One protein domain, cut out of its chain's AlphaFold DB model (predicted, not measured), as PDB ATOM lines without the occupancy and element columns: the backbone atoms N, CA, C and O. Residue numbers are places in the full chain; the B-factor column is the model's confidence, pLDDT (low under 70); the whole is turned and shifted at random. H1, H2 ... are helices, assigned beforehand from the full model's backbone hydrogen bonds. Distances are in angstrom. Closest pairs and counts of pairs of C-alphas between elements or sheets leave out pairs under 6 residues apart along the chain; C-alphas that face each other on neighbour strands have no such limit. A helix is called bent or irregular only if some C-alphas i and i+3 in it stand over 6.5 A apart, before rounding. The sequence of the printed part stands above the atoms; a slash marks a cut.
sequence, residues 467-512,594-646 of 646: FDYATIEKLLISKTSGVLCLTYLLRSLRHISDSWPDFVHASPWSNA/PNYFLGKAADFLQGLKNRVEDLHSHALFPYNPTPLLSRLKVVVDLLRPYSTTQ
ATOM      1  N   PHE A 467      27.563  99.736  17.546       75.19
ATOM      2  CA  PHE A 467      26.461  99.045  16.863       75.19
ATOM      3  C   PHE A 467      26.952  97.934  15.914       75.19
ATOM      4  O   PHE A 467      26.331  97.655  14.891       75.19
ATOM      5  N   ASP A 468      28.060  97.274  16.250       81.88
ATOM      6  CA  ASP A 468      28.537  96.106  15.521       81.88
ATOM      7  C   ASP A 468      27.818  94.838  16.009       81.88
ATOM      8  O   ASP A 468      28.075  94.318  17.100       81.88
ATOM      9  N   TYR A 469      26.891  94.323  15.196       81.81
ATOM     10  CA  TYR A 469      26.171  93.097  15.535       81.81
ATOM     11  C   TYR A 469      27.079  91.863  15.458       81.81
ATOM     12  O   TYR A 469      26.772  90.873  16.120       81.81
ATOM     13  N   ALA A 470      28.208  91.912  14.731       83.06
ATOM     14  CA  ALA A 470      29.156  90.799  14.660       83.06
ATOM     15  C   ALA A 470      29.821  90.542  16.022       83.06
ATOM     16  O   ALA A 470      30.107  89.397  16.383       83.06
ATOM     17  N   THR A 471      30.021  91.597  16.815       84.44
ATOM     18  CA  THR A 471      30.480  91.481  18.202       84.44
ATOM     19  C   THR A 471      29.444  90.755  19.071       84.44
ATOM     20  O   THR A 471      29.796  89.804  19.768       84.44
ATOM     21  N   ILE A 472      28.153  91.111  18.984       86.25
ATOM     22  CA  ILE A 472      27.088  90.404  19.726       86.25
ATOM     23  C   ILE A 472      26.929  88.958  19.249       86.25
ATOM     24  O   ILE A 472      26.747  88.063  20.070       86.25
ATOM     25  N   GLU A 473      27.027  88.708  17.948       86.75
ATOM     26  CA  GLU A 473      26.983  87.367  17.365       86.75
ATOM     27  C   GLU A 473      28.059  86.457  17.969       86.75
ATOM     28  O   GLU A 473      27.728  85.388  18.487       86.75
ATOM     29  N   LYS A 474      29.320  86.915  18.019       87.38
ATOM     30  CA  LYS A 474      30.424  86.185  18.668       87.38
ATOM     31  C   LYS A 474      30.150  85.907  20.147       87.38
ATOM     32  O   LYS A 474      30.452  84.816  20.634       87.38
ATOM     33  N   LEU A 475      29.565  86.869  20.864       86.75
ATOM     34  CA  LEU A 475      29.192  86.694  22.269       86.75
ATOM     35  C   LEU A 475      28.086  85.659  22.441       86.75
ATOM     36  O   LEU A 475      28.160  84.833  23.345       86.75
ATOM     37  N   LEU A 476      27.074  85.694  21.580       88.25
ATOM     38  CA  LEU A 476      25.921  84.812  21.634       88.25
ATOM     39  C   LEU A 476      26.300  83.349  21.352       88.25
ATOM     40  O   LEU A 476      25.868  82.465  22.093       88.25
ATOM     41  N   ILE A 477      27.148  83.085  20.358       87.94
ATOM     42  CA  ILE A 477      27.609  81.718  20.045       87.94
ATOM     43  C   ILE A 477      28.682  81.201  21.023       87.94
ATOM     44  O   ILE A 477      29.015  80.016  21.020       87.94
ATOM     45  N   SER A 478      29.229  82.063  21.887       86.44
ATOM     46  CA  SER A 478      30.234  81.671  22.879       86.44
ATOM     47  C   SER A 478      29.667  80.679  23.900       86.44
ATOM     48  O   SER A 478      28.682  80.958  24.587       86.44
ATOM     49  N   LYS A 479      30.357  79.544  24.093       77.94
ATOM     50  CA  LYS A 479      30.001  78.533  25.108       77.94
ATOM     51  C   LYS A 479      30.027  79.096  26.536       77.94
ATOM     52  O   LYS A 479      29.276  78.635  27.387       77.94
ATOM     53  N   THR A 480      30.891  80.072  26.819       72.94
ATOM     54  CA  THR A 480      31.060  80.634  28.172       72.94
ATOM     55  C   THR A 480      30.220  81.882  28.406       72.94
ATOM     56  O   THR A 480      29.663  82.049  29.490       72.94
ATOM     57  N   SER A 481      30.112  82.740  27.393       83.88
ATOM     58  CA  SER A 481      29.534  84.086  27.512       83.88
ATOM     59  C   SER A 481      28.109  84.163  26.968       83.88
ATOM     60  O   SER A 481      27.349  85.046  27.365       83.88
ATOM     61  N   GLY A 482      27.714  83.219  26.108       86.94
ATOM     62  CA  GLY A 482      26.445  83.259  25.384       86.94
ATOM     63  C   GLY A 482      25.229  83.265  26.295       86.94
ATOM     64  O   GLY A 482      24.329  84.073  26.098       86.94
ATOM     65  N   VAL A 483      25.233  82.472  27.371       86.38
ATOM     66  CA  VAL A 483      24.133  82.476  28.355       86.38
ATOM     67  C   VAL A 483      24.024  83.826  29.074       86.38
ATOM     68  O   VAL A 483      22.915  84.308  29.312       86.38
ATOM     69  N   LEU A 484      25.152  84.465  29.406       86.62
ATOM     70  CA  LEU A 484      25.159  85.794  30.028       86.62
ATOM     71  C   LEU A 484      24.652  86.858  29.052       86.62
ATOM     72  O   LEU A 484      23.815  87.675  29.433       86.62
ATOM     73  N   CYS A 485      25.115  86.811  27.800       89.88
ATOM     74  CA  CYS A 485      24.700  87.720  26.736       89.88
ATOM     75  C   CYS A 485      23.198  87.590  26.466       89.88
ATOM     76  O   CYS A 485      22.472  88.578  26.543       89.88
ATOM     77  N   LEU A 486      22.709  86.360  26.284       90.12
ATOM     78  CA  LEU A 486      21.291  86.051  26.130       90.12
ATOM     79  C   LEU A 486      20.470  86.593  27.303       90.12
ATOM     80  O   LEU A 486      19.483  87.297  27.098       90.12
ATOM     81  N   THR A 487      20.872  86.279  28.538       90.06
ATOM     82  CA  THR A 487      20.147  86.709  29.744       90.06
ATOM     83  C   THR A 487      20.091  88.229  29.827       90.06
ATOM     84  O   THR A 487      19.050  88.795  30.169       90.06
ATOM     85  N   TYR A 488      21.202  88.894  29.507       89.94
ATOM     86  CA  TYR A 488      21.282  90.344  29.510       89.94
ATOM     87  C   TYR A 488      20.359  90.942  28.449       89.94
ATOM     88  O   TYR A 488      19.500  91.750  28.796       89.94
ATOM     89  N   LEU A 489      20.453  90.491  27.194       89.44
ATOM     90  CA  LEU A 489      19.599  90.963  26.103       89.44
ATOM     91  C   LEU A 489      18.115  90.731  26.399       89.44
ATOM     92  O   LEU A 489      17.315  91.640  26.217       89.44
ATOM     93  N   LEU A 490      17.733  89.565  26.921       89.56
ATOM     94  CA  LEU A 490      16.342  89.277  27.282       89.56
ATOM     95  C   LEU A 490      15.799  90.239  28.343       89.56
ATOM     96  O   LEU A 490      14.691  90.756  28.192       89.56
ATOM     97  N   ARG A 491      16.566  90.495  29.413       87.00
ATOM     98  CA  ARG A 491      16.173  91.460  30.457       87.00
ATOM     99  C   ARG A 491      16.082  92.869  29.887       87.00
ATOM    100  O   ARG A 491      15.090  93.556  30.102       87.00
ATOM    101  N   SER A 492      17.081  93.261  29.113       85.56
ATOM    102  CA  SER A 492      17.187  94.564  28.469       85.56
ATOM    103  C   SER A 492      16.033  94.845  27.504       85.56
ATOM    104  O   SER A 492      15.343  95.849  27.649       85.56
ATOM    105  N   LEU A 493      15.749  93.930  26.575       86.31
ATOM    106  CA  LEU A 493      14.641  94.049  25.623       86.31
ATOM    107  C   LEU A 493      13.282  94.054  26.327       86.31
ATOM    108  O   LEU A 493      12.375  94.776  25.914       86.31
ATOM    109  N   ARG A 494      13.140  93.292  27.419       85.31
ATOM    110  CA  ARG A 494      11.951  93.371  28.270       85.31
ATOM    111  C   ARG A 494      11.802  94.764  28.882       85.31
ATOM    112  O   ARG A 494      10.724  95.331  28.777       85.31
ATOM    113  N   HIS A 495      12.862  95.342  29.446       79.88
ATOM    114  CA  HIS A 495      12.815  96.703  29.987       79.88
ATOM    115  C   HIS A 495      12.476  97.756  28.926       79.88
ATOM    116  O   HIS A 495      11.695  98.657  29.211       79.88
ATOM    117  N   ILE A 496      13.006  97.626  27.705       80.62
ATOM    118  CA  ILE A 496      12.665  98.517  26.582       80.62
ATOM    119  C   ILE A 496      11.176  98.407  26.233       80.62
ATOM    120  O   ILE A 496      10.503  99.419  26.061       80.62
ATOM    121  N   SER A 497      10.654  97.181  26.152       79.44
ATOM    122  CA  SER A 497       9.237  96.930  25.871       79.44
ATOM    123  C   SER A 497       8.326  97.463  26.981       79.44
ATOM    124  O   SER A 497       7.283  98.052  26.694       79.44
ATOM    125  N   ASP A 498       8.711  97.249  28.240       77.88
ATOM    126  CA  ASP A 498       7.918  97.610  29.417       77.88
ATOM    127  C   ASP A 498       7.969  99.128  29.691       77.88
ATOM    128  O   ASP A 498       6.992  99.684  30.191       77.88
ATOM    129  N   SER A 499       9.062  99.814  29.320       76.12
ATOM    130  CA  SER A 499       9.224 101.270  29.455       76.12
ATOM    131  C   SER A 499       9.768 101.943  28.187       76.12
ATOM    132  O   SER A 499      10.867 102.505  28.142       76.12
ATOM    133  N   TRP A 500       8.959 101.902  27.126       77.50
ATOM    134  CA  TRP A 500       9.278 102.535  25.843       77.50
ATOM    135  C   TRP A 500       9.547 104.054  25.927       77.50
ATOM    136  O   TRP A 500      10.540 104.498  25.349       77.50
ATOM    137  N   PRO A 501       8.739 104.866  26.647       74.12
ATOM    138  CA  PRO A 501       8.990 106.305  26.744       74.12
ATOM    139  C   PRO A 501      10.353 106.608  27.374       74.12
ATOM    140  O   PRO A 501      11.122 107.399  26.828       74.12
ATOM    141  N   ASP A 502      10.702 105.913  28.462       69.25
ATOM    142  CA  ASP A 502      11.997 106.089  29.123       69.25
ATOM    143  C   ASP A 502      13.152 105.727  28.189       69.25
ATOM    144  O   ASP A 502      14.187 106.384  28.217       69.25
ATOM    145  N   PHE A 503      12.993 104.703  27.346       73.38
ATOM    146  CA  PHE A 503      14.016 104.308  26.380       73.38
ATOM    147  C   PHE A 503      14.264 105.376  25.306       73.38
ATOM    148  O   PHE A 503      15.424 105.656  24.989       73.38
ATOM    149  N   VAL A 504      13.202 106.003  24.789       72.25
ATOM    150  CA  VAL A 504      13.287 107.093  23.801       72.25
ATOM    151  C   VAL A 504      13.952 108.335  24.408       72.25
ATOM    152  O   VAL A 504      14.893 108.888  23.829       72.25
ATOM    153  N   HIS A 505      13.528 108.736  25.611       67.00
ATOM    154  CA  HIS A 505      14.077 109.903  26.310       67.00
ATOM    155  C   HIS A 505      15.511 109.686  26.820       67.00
ATOM    156  O   HIS A 505      16.293 110.636  26.881       67.00
ATOM    157  N   ALA A 506      15.886 108.440  27.125       58.66
ATOM    158  CA  ALA A 506      17.228 108.047  27.555       58.66
ATOM    159  C   ALA A 506      18.281 108.050  26.433       58.66
ATOM    160  O   ALA A 506      19.450 107.769  26.714       58.66
ATOM    161  N   SER A 507      17.899 108.320  25.178       57.00
ATOM    162  CA  SER A 507      18.854 108.314  24.070       57.00
ATOM    163  C   SER A 507      19.975 109.347  24.306       57.00
ATOM    164  O   SER A 507      19.699 110.473  24.722       57.00
ATOM    165  N   PRO A 508      21.254 109.031  24.010       48.56
ATOM    166  CA  PRO A 508      22.390 109.931  24.270       48.56
ATOM    167  C   PRO A 508      22.363 111.263  23.493       48.56
ATOM    168  O   PRO A 508      23.306 112.054  23.609       48.56
ATOM    169  N   TRP A 509      21.337 111.454  22.663       43.81
ATOM    170  CA  TRP A 509      21.165 112.505  21.668       43.81
ATOM    171  C   TRP A 509      19.840 113.267  21.850       43.81
ATOM    172  O   TRP A 509      19.540 114.147  21.047       43.81
ATOM    173  N   SER A 510      19.071 112.999  22.916       41.34
ATOM    174  CA  SER A 510      17.821 113.705  23.251       41.34
ATOM    175  C   SER A 510      18.008 115.159  23.721       41.34
ATOM    176  O   SER A 510      17.083 115.753  24.270       41.34
ATOM    177  N   ASN A 511      19.158 115.788  23.445       36.25
ATOM    178  CA  ASN A 511      19.428 117.210  23.699       36.25
ATOM    179  C   ASN A 511      18.641 118.141  22.748       36.25
ATOM    180  O   ASN A 511      19.208 119.029  22.111       36.25
ATOM    181  N   ALA A 512      17.328 117.955  22.654       35.78
ATOM    182  CA  ALA A 512      16.433 118.805  21.888       35.78
ATOM    183  C   ALA A 512      15.198 119.253  22.684       35.78
ATOM    184  O   ALA A 512      14.205 119.606  22.071       35.78
ATOM    185  N   PRO A 594      17.119 112.847  17.802       51.41
ATOM    186  CA  PRO A 594      16.574 111.631  18.419       51.41
ATOM    187  C   PRO A 594      16.266 110.516  17.404       51.41
ATOM    188  O   PRO A 594      16.430 109.335  17.717       51.41
ATOM    189  N   ASN A 595      15.895 110.876  16.169       59.38
ATOM    190  CA  ASN A 595      15.543 109.919  15.117       59.38
ATOM    191  C   ASN A 595      16.775 109.206  14.546       59.38
ATOM    192  O   ASN A 595      16.669 108.052  14.154       59.38
ATOM    193  N   TYR A 596      17.954 109.837  14.556       67.19
ATOM    194  CA  TYR A 596      19.179 109.209  14.048       67.19
ATOM    195  C   TYR A 596      19.621 108.024  14.911       67.19
ATOM    196  O   TYR A 596      19.962 106.958  14.402       67.19
ATOM    197  N   PHE A 597      19.600 108.198  16.235       71.12
ATOM    198  CA  PHE A 597      19.939 107.114  17.150       71.12
ATOM    199  C   PHE A 597      18.902 105.994  17.082       71.12
ATOM    200  O   PHE A 597      19.274 104.828  16.977       71.12
ATOM    201  N   LEU A 598      17.611 106.339  17.155       76.44
ATOM    202  CA  LEU A 598      16.541 105.344  17.087       76.44
ATOM    203  C   LEU A 598      16.564 104.598  15.752       76.44
ATOM    204  O   LEU A 598      16.364 103.390  15.757       76.44
ATOM    205  N   GLY A 599      16.909 105.274  14.655       77.62
ATOM    206  CA  GLY A 599      17.147 104.651  13.357       77.62
ATOM    207  C   GLY A 599      18.319 103.680  13.374       77.62
ATOM    208  O   GLY A 599      18.136 102.513  13.049       77.62
ATOM    209  N   LYS A 600      19.489 104.088  13.883       78.62
ATOM    210  CA  LYS A 600      20.628 103.169  14.058       78.62
ATOM    211  C   LYS A 600      20.301 101.974  14.949       78.62
ATOM    212  O   LYS A 600      20.709 100.860  14.645       78.62
ATOM    213  N   ALA A 601      19.580 102.190  16.047       79.50
ATOM    214  CA  ALA A 601      19.154 101.122  16.942       79.50
ATOM    215  C   ALA A 601      18.130 100.192  16.270       79.50
ATOM    216  O   ALA A 601      18.194  98.983  16.479       79.50
ATOM    217  N   ALA A 602      17.221 100.734  15.453       82.31
ATOM    218  CA  ALA A 602      16.268  99.966  14.657       82.31
ATOM    219  C   ALA A 602      16.996  99.077  13.646       82.31
ATOM    220  O   ALA A 602      16.804  97.862  13.653       82.31
ATOM    221  N   ASP A 603      17.883  99.670  12.846       84.62
ATOM    222  CA  ASP A 603      18.651  98.972  11.816       84.62
ATOM    223  C   ASP A 603      19.568  97.910  12.455       84.62
ATOM    224  O   ASP A 603      19.641  96.771  11.992       84.62
ATOM    225  N   PHE A 604      20.184  98.238  13.596       86.38
ATOM    226  CA  PHE A 604      20.978  97.305  14.394       86.38
ATOM    227  C   PHE A 604      20.163  96.115  14.908       86.38
ATOM    228  O   PHE A 604      20.560  94.967  14.716       86.38
ATOM    229  N   LEU A 605      19.035  96.362  15.582       87.75
ATOM    230  CA  LEU A 605      18.220  95.298  16.174       87.75
ATOM    231  C   LEU A 605      17.547  94.438  15.102       87.75
ATOM    232  O   LEU A 605      17.390  93.233  15.305       87.75
ATOM    233  N   GLN A 606      17.207  95.023  13.953       88.88
ATOM    234  CA  GLN A 606      16.735  94.287  12.784       88.88
ATOM    235  C   GLN A 606      17.838  93.390  12.204       88.88
ATOM    236  O   GLN A 606      17.593  92.210  11.954       88.88
ATOM    237  N   GLY A 607      19.060  93.911  12.045       87.69
ATOM    238  CA  GLY A 607      20.218  93.124  11.616       87.69
ATOM    239  C   GLY A 607      20.538  91.984  12.587       87.69
ATOM    240  O   GLY A 607      20.711  90.840  12.169       87.69
ATOM    241  N   LEU A 608      20.521  92.268  13.894       89.31
ATOM    242  CA  LEU A 608      20.714  91.271  14.945       89.31
ATOM    243  C   LEU A 608      19.626  90.191  14.907       89.31
ATOM    244  O   LEU A 608      19.949  89.014  15.010       89.31
ATOM    245  N   LYS A 609      18.351  90.562  14.724       92.75
ATOM    246  CA  LYS A 609      17.253  89.598  14.572       92.75
ATOM    247  C   LYS A 609      17.527  88.635  13.418       92.75
ATOM    248  O   LYS A 609      17.484  87.427  13.634       92.75
ATOM    249  N   ASN A 610      17.862  89.162  12.242       91.12
ATOM    250  CA  ASN A 610      18.131  88.350  11.056       91.12
ATOM    251  C   ASN A 610      19.327  87.408  11.284       91.12
ATOM    252  O   ASN A 610      19.267  86.238  10.916       91.12
ATOM    253  N   ARG A 611      20.389  87.883  11.953       90.56
ATOM    254  CA  ARG A 611      21.543  87.049  12.326       90.56
ATOM    255  C   ARG A 611      21.185  85.955  13.320       90.56
ATOM    256  O   ARG A 611      21.612  84.824  13.147       90.56
ATOM    257  N   VAL A 612      20.395  86.250  14.348       90.56
ATOM    258  CA  VAL A 612      19.963  85.228  15.313       90.56
ATOM    259  C   VAL A 612      19.078  84.178  14.629       90.56
ATOM    260  O   VAL A 612      19.212  83.000  14.948       90.56
ATOM    261  N   GLU A 613      18.218  84.565  13.679       92.00
ATOM    262  CA  GLU A 613      17.427  83.623  12.864       92.00
ATOM    263  C   GLU A 613      18.336  82.716  12.019       92.00
ATOM    264  O   GLU A 613      18.186  81.494  12.047       92.00
ATOM    265  N   ASP A 614      19.328  83.302  11.345       91.19
ATOM    266  CA  ASP A 614      20.315  82.588  10.532       91.19
ATOM    267  C   ASP A 614      21.153  81.603  11.370       91.19
ATOM    268  O   ASP A 614      21.178  80.402  11.094       91.19
ATOM    269  N   LEU A 615      21.748  82.066  12.471       89.56
ATOM    270  CA  LEU A 615      22.525  81.237  13.402       89.56
ATOM    271  C   LEU A 615      21.684  80.116  14.029       89.56
ATOM    272  O   LEU A 615      22.191  79.021  14.285       89.56
ATOM    273  N   HIS A 616      20.398  80.380  14.285       90.69
ATOM    274  CA  HIS A 616      19.477  79.382  14.816       90.69
ATOM    275  C   HIS A 616      19.181  78.295  13.783       90.69
ATOM    276  O   HIS A 616      19.210  77.117  14.138       90.69
ATOM    277  N   SER A 617      18.977  78.671  12.515       90.44
ATOM    278  CA  SER A 617      18.767  77.717  11.419       90.44
ATOM    279  C   SER A 617      19.973  76.796  11.188       90.44
ATOM    280  O   SER A 617      19.799  75.632  10.838       90.44
ATOM    281  N   HIS A 618      21.183  77.279  11.486       89.81
ATOM    282  CA  HIS A 618      22.431  76.509  11.425       89.81
ATOM    283  C   HIS A 618      22.766  75.753  12.727       89.81
ATOM    284  O   HIS A 618      23.845  75.173  12.832       89.81
ATOM    285  N   ALA A 619      21.875  75.759  13.728       86.69
ATOM    286  CA  ALA A 619      22.065  75.100  15.026       86.69
ATOM    287  C   ALA A 619      23.375  75.487  15.754       86.69
ATOM    288  O   ALA A 619      23.975  74.674  16.454       86.69
ATOM    289  N   LEU A 620      23.818  76.744  15.615       86.44
ATOM    290  CA  LEU A 620      25.096  77.218  16.174       86.44
ATOM    291  C   LEU A 620      25.017  77.640  17.648       86.44
ATOM    292  O   LEU A 620      26.044  77.899  18.279       86.44
ATOM    293  N   PHE A 621      23.814  77.727  18.216       85.00
ATOM    294  CA  PHE A 621      23.631  78.127  19.607       85.00
ATOM    295  C   PHE A 621      23.805  76.950  20.575       85.00
ATOM    296  O   PHE A 621      23.195  75.901  20.377       85.00
ATOM    297  N   PRO A 622      24.514  77.143  21.703       79.44
ATOM    298  CA  PRO A 622      24.580  76.144  22.770       79.44
ATOM    299  C   PRO A 622      23.312  76.108  23.653       79.44
ATOM    300  O   PRO A 622      23.307  75.473  24.704       79.44
ATOM    301  N   TYR A 623      22.254  76.830  23.279       85.94
ATOM    302  CA  TYR A 623      20.999  76.988  24.020       85.94
ATOM    303  C   TYR A 623      19.848  77.314  23.058       85.94
ATOM    304  O   TYR A 623      20.082  77.619  21.893       85.94
ATOM    305  N   ASN A 624      18.604  77.305  23.546       86.69
ATOM    306  CA  ASN A 624      17.433  77.687  22.754       86.69
ATOM    307  C   ASN A 624      17.326  79.228  22.599       86.69
ATOM    308  O   ASN A 624      17.049  79.907  23.595       86.69
ATOM    309  N   PRO A 625      17.498  79.804  21.388       88.62
ATOM    310  CA  PRO A 625      17.422  81.248  21.165       88.62
ATOM    311  C   PRO A 625      15.990  81.757  20.903       88.62
ATOM    312  O   PRO A 625      15.794  82.968  20.793       88.62
ATOM    313  N   THR A 626      14.969  80.892  20.820       90.25
ATOM    314  CA  THR A 626      13.582  81.292  20.509       90.25
ATOM    315  C   THR A 626      13.038  82.407  21.414       90.25
ATOM    316  O   THR A 626      12.442  83.347  20.885       90.25
ATOM    317  N   PRO A 627      13.268  82.412  22.747       90.31
ATOM    318  CA  PRO A 627      12.815  83.516  23.597       90.31
ATOM    319  C   PRO A 627      13.403  84.875  23.189       90.31
ATOM    320  O   PRO A 627      12.725  85.899  23.304       90.31
ATOM    321  N   LEU A 628      14.653  84.891  22.707       90.31
ATOM    322  CA  LEU A 628      15.320  86.104  22.235       90.31
ATOM    323  C   LEU A 628      14.703  86.585  20.926       90.31
ATOM    324  O   LEU A 628      14.384  87.765  20.817       90.31
ATOM    325  N   LEU A 629      14.463  85.676  19.981       90.69
ATOM    326  CA  LEU A 629      13.809  85.987  18.708       90.69
ATOM    327  C   LEU A 629      12.417  86.594  18.904       90.69
ATOM    328  O   LEU A 629      12.111  87.637  18.323       90.69
ATOM    329  N   SER A 630      11.602  86.004  19.784       90.50
ATOM    330  CA  SER A 630      10.269  86.525  20.103       90.50
ATOM    331  C   SER A 630      10.328  87.946  20.668       90.50
ATOM    332  O   SER A 630       9.519  88.796  20.299       90.50
ATOM    333  N   ARG A 631      11.304  88.240  21.537       88.81
ATOM    334  CA  ARG A 631      11.478  89.579  22.122       88.81
ATOM    335  C   ARG A 631      12.058  90.587  21.136       88.81
ATOM    336  O   ARG A 631      11.590  91.722  21.111       88.81
ATOM    337  N   LEU A 632      13.023  90.180  20.312       89.62
ATOM    338  CA  LEU A 632      13.579  91.019  19.251       89.62
ATOM    339  C   LEU A 632      12.491  91.439  18.268       89.62
ATOM    340  O   LEU A 632      12.401  92.619  17.961       89.62
ATOM    341  N   LYS A 633      11.612  90.517  17.854       89.12
ATOM    342  CA  LYS A 633      10.476  90.831  16.975       89.12
ATOM    343  C   LYS A 633       9.607  91.961  17.539       89.12
ATOM    344  O   LYS A 633       9.354  92.933  16.840       89.12
ATOM    345  N   VAL A 634       9.221  91.871  18.814       88.94
ATOM    346  CA  VAL A 634       8.401  92.904  19.474       88.94
ATOM    347  C   VAL A 634       9.097  94.267  19.472       88.94
ATOM    348  O   VAL A 634       8.472  95.273  19.150       88.94
ATOM    349  N   VAL A 635      10.384  94.322  19.826       85.50
ATOM    350  CA  VAL A 635      11.120  95.596  19.921       85.50
ATOM    351  C   VAL A 635      11.422  96.187  18.540       85.50
ATOM    352  O   VAL A 635      11.309  97.394  18.355       85.50
ATOM    353  N   VAL A 636      11.745  95.349  17.555       87.50
ATOM    354  CA  VAL A 636      11.917  95.756  16.154       87.50
ATOM    355  C   VAL A 636      10.623  96.356  15.599       87.50
ATOM    356  O   VAL A 636      10.659  97.406  14.963       87.50
ATOM    357  N   ASP A 637       9.468  95.760  15.902       86.69
ATOM    358  CA  ASP A 637       8.171  96.297  15.482       86.69
ATOM    359  C   ASP A 637       7.879  97.676  16.101       86.69
ATOM    360  O   ASP A 637       7.313  98.538  15.427       86.69
ATOM    361  N   LEU A 638       8.311  97.915  17.347       84.19
ATOM    362  CA  LEU A 638       8.220  99.230  18.000       84.19
ATOM    363  C   LEU A 638       9.148 100.274  17.363       84.19
ATOM    364  O   LEU A 638       8.808 101.454  17.323       84.19
ATOM    365  N   LEU A 639      10.313  99.845  16.878       81.94
ATOM    366  CA  LEU A 639      11.333 100.704  16.273       81.94
ATOM    367  C   LEU A 639      11.122 100.961  14.778       81.94
ATOM    368  O   LEU A 639      11.711 101.895  14.237       81.94
ATOM    369  N   ARG A 640      10.258 100.183  14.120       80.56
ATOM    370  CA  ARG A 640       9.959 100.282  12.685       80.56
ATOM    371  C   ARG A 640       9.676 101.709  12.185       80.56
ATOM    372  O   ARG A 640      10.183 102.029  11.115       80.56
ATOM    373  N   PRO A 641       8.944 102.585  12.910       81.31
ATOM    374  CA  PRO A 641       8.698 103.959  12.458       81.31
ATOM    375  C   PRO A 641       9.952 104.839  12.362       81.31
ATOM    376  O   PRO A 641       9.886 105.919  11.787       81.31
ATOM    377  N   TYR A 642      11.071 104.413  12.954       74.81
ATOM    378  CA  TYR A 642      12.311 105.186  13.044       74.81
ATOM    379  C   TYR A 642      13.435 104.641  12.158       74.81
ATOM    380  O   TYR A 642      14.481 105.278  12.069       74.81
ATOM    381  N   SER A 643      13.256 103.469  11.541       68.50
ATOM    382  CA  SER A 643      14.284 102.848  10.699       68.50
ATOM    383  C   SER A 643      14.581 103.708   9.472       68.50
ATOM    384  O   SER A 643      13.672 104.250   8.845       68.50
ATOM    385  N   THR A 644      15.868 103.832   9.139       62.28
ATOM    386  CA  THR A 644      16.327 104.649   8.004       62.28
ATOM    387  C   THR A 644      16.349 103.885   6.681       62.28
ATOM    388  O   THR A 644      16.648 104.470   5.646       62.28
ATOM    389  N   THR A 645      16.019 102.589   6.704       52.53
ATOM    390  CA  THR A 645      16.103 101.671   5.558       52.53
ATOM    391  C   THR A 645      14.752 101.398   4.877       52.53
ATOM    392  O   THR A 645      14.545 100.306   4.353       52.53
ATOM    393  N   GLN A 646      13.834 102.375   4.866       38.75
ATOM    394  CA  GLN A 646      12.630 102.300   4.020       38.75
ATOM    395  C   GLN A 646      12.902 102.685   2.570       38.75
ATOM    396  O   GLN A 646      13.557 103.729   2.352       38.75
TER     397      GLN A 646
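What this domain is: This is residues 467 to 512 and 594 to 646 of the 646 residues of the protein "LINES_C domain-containing protein" of Marchantia polymorpha (UniProt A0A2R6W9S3). Four helices pack in a ring, H1 on H2, H2 on H5, H5 on H4 and H4 back on H1, and the long H4 with H5 makes an antiparallel helical hairpin as one side of it. H2 crosses H5 at 44 degrees, short H1 folds back from H2 to cover part of H4, and the small H3 follows H2 at the other end of the ring. The printed part has 99 residues with five named helices, in the order H1, H2, H3, H4, H5, and no named strand; the class is all helix, and the helix packing is mostly crossed. The whole is compact, with a radius of gyration of the C-alphas of 13.7 A, and elongated in outline, spanning 43 by 26 by 21 A.

How they stand to each other: Begin with H1, residues 469 to 477, and pass the tight link to H2, residues 482 to 498. They touch with residues 482 to 486 of H2 alone, closest at the C-alphas of Leu 476 and Gly 482, 4.1 A apart; they run opposite ways at a steep tilt of 58 degrees. After another tight link, H3, residues 500 to 505, is close to but not clearly touching H2, with the C-alphas of Ile 496 and Phe 503 closest at 5.9 A. Beyond the cut, look at H4, residues 594 to 617, which touches H1 with residues 604 to 612 alone: the closest C-alphas, of Tyr 469 and Leu 608, are 5.8 A apart, and the tilt of 38 degrees is only just steep. H5, residues 626 to 642, forms a helical hairpin with H4 at a shallow tilt of 30 degrees; the closest C-alphas are those of Gly 599 and Tyr 642, 4.9 A apart. H5 also touches H2, running the same way at a steep tilt of 44 degrees, closest at the C-alphas of Leu 490 and Leu 628, 6.0 A apart. H1 and H5 are apart, and H2 and H4 are apart. In H1, H2, H3 and H4 every O i to N i+4 pair is within hydrogen-bond range; in H5, 11 of 13 are.

Where its parts are: Find C-alpha 469 at (26.171, 93.097, 15.535), where H1 begins; it is 12.3 A long, H2 23.8 A and H3 8.8 A. H4, 34.7 A, starts at C-alpha 594 (16.574, 111.631, 18.419). H5, 25.1 A, ends at C-alpha 642 (12.311, 105.186, 13.044); it has a kink of 30 degrees near residue 636 and is irregular, with C-alphas 638 and 641 7.3 A apart.

The domain as a whole: The C-alphas farthest apart, of Ala 512 and Ala 619, are 44.6 A apart. Residues 513 to 593 are not printed, and C-alphas 512 and 594 are 8.0 A apart across the cut. Of the links printed whole, no link is long. The model's pLDDT is under 70 at residue 502, residues 505 to 512, 594 to 596 and 643 to 646.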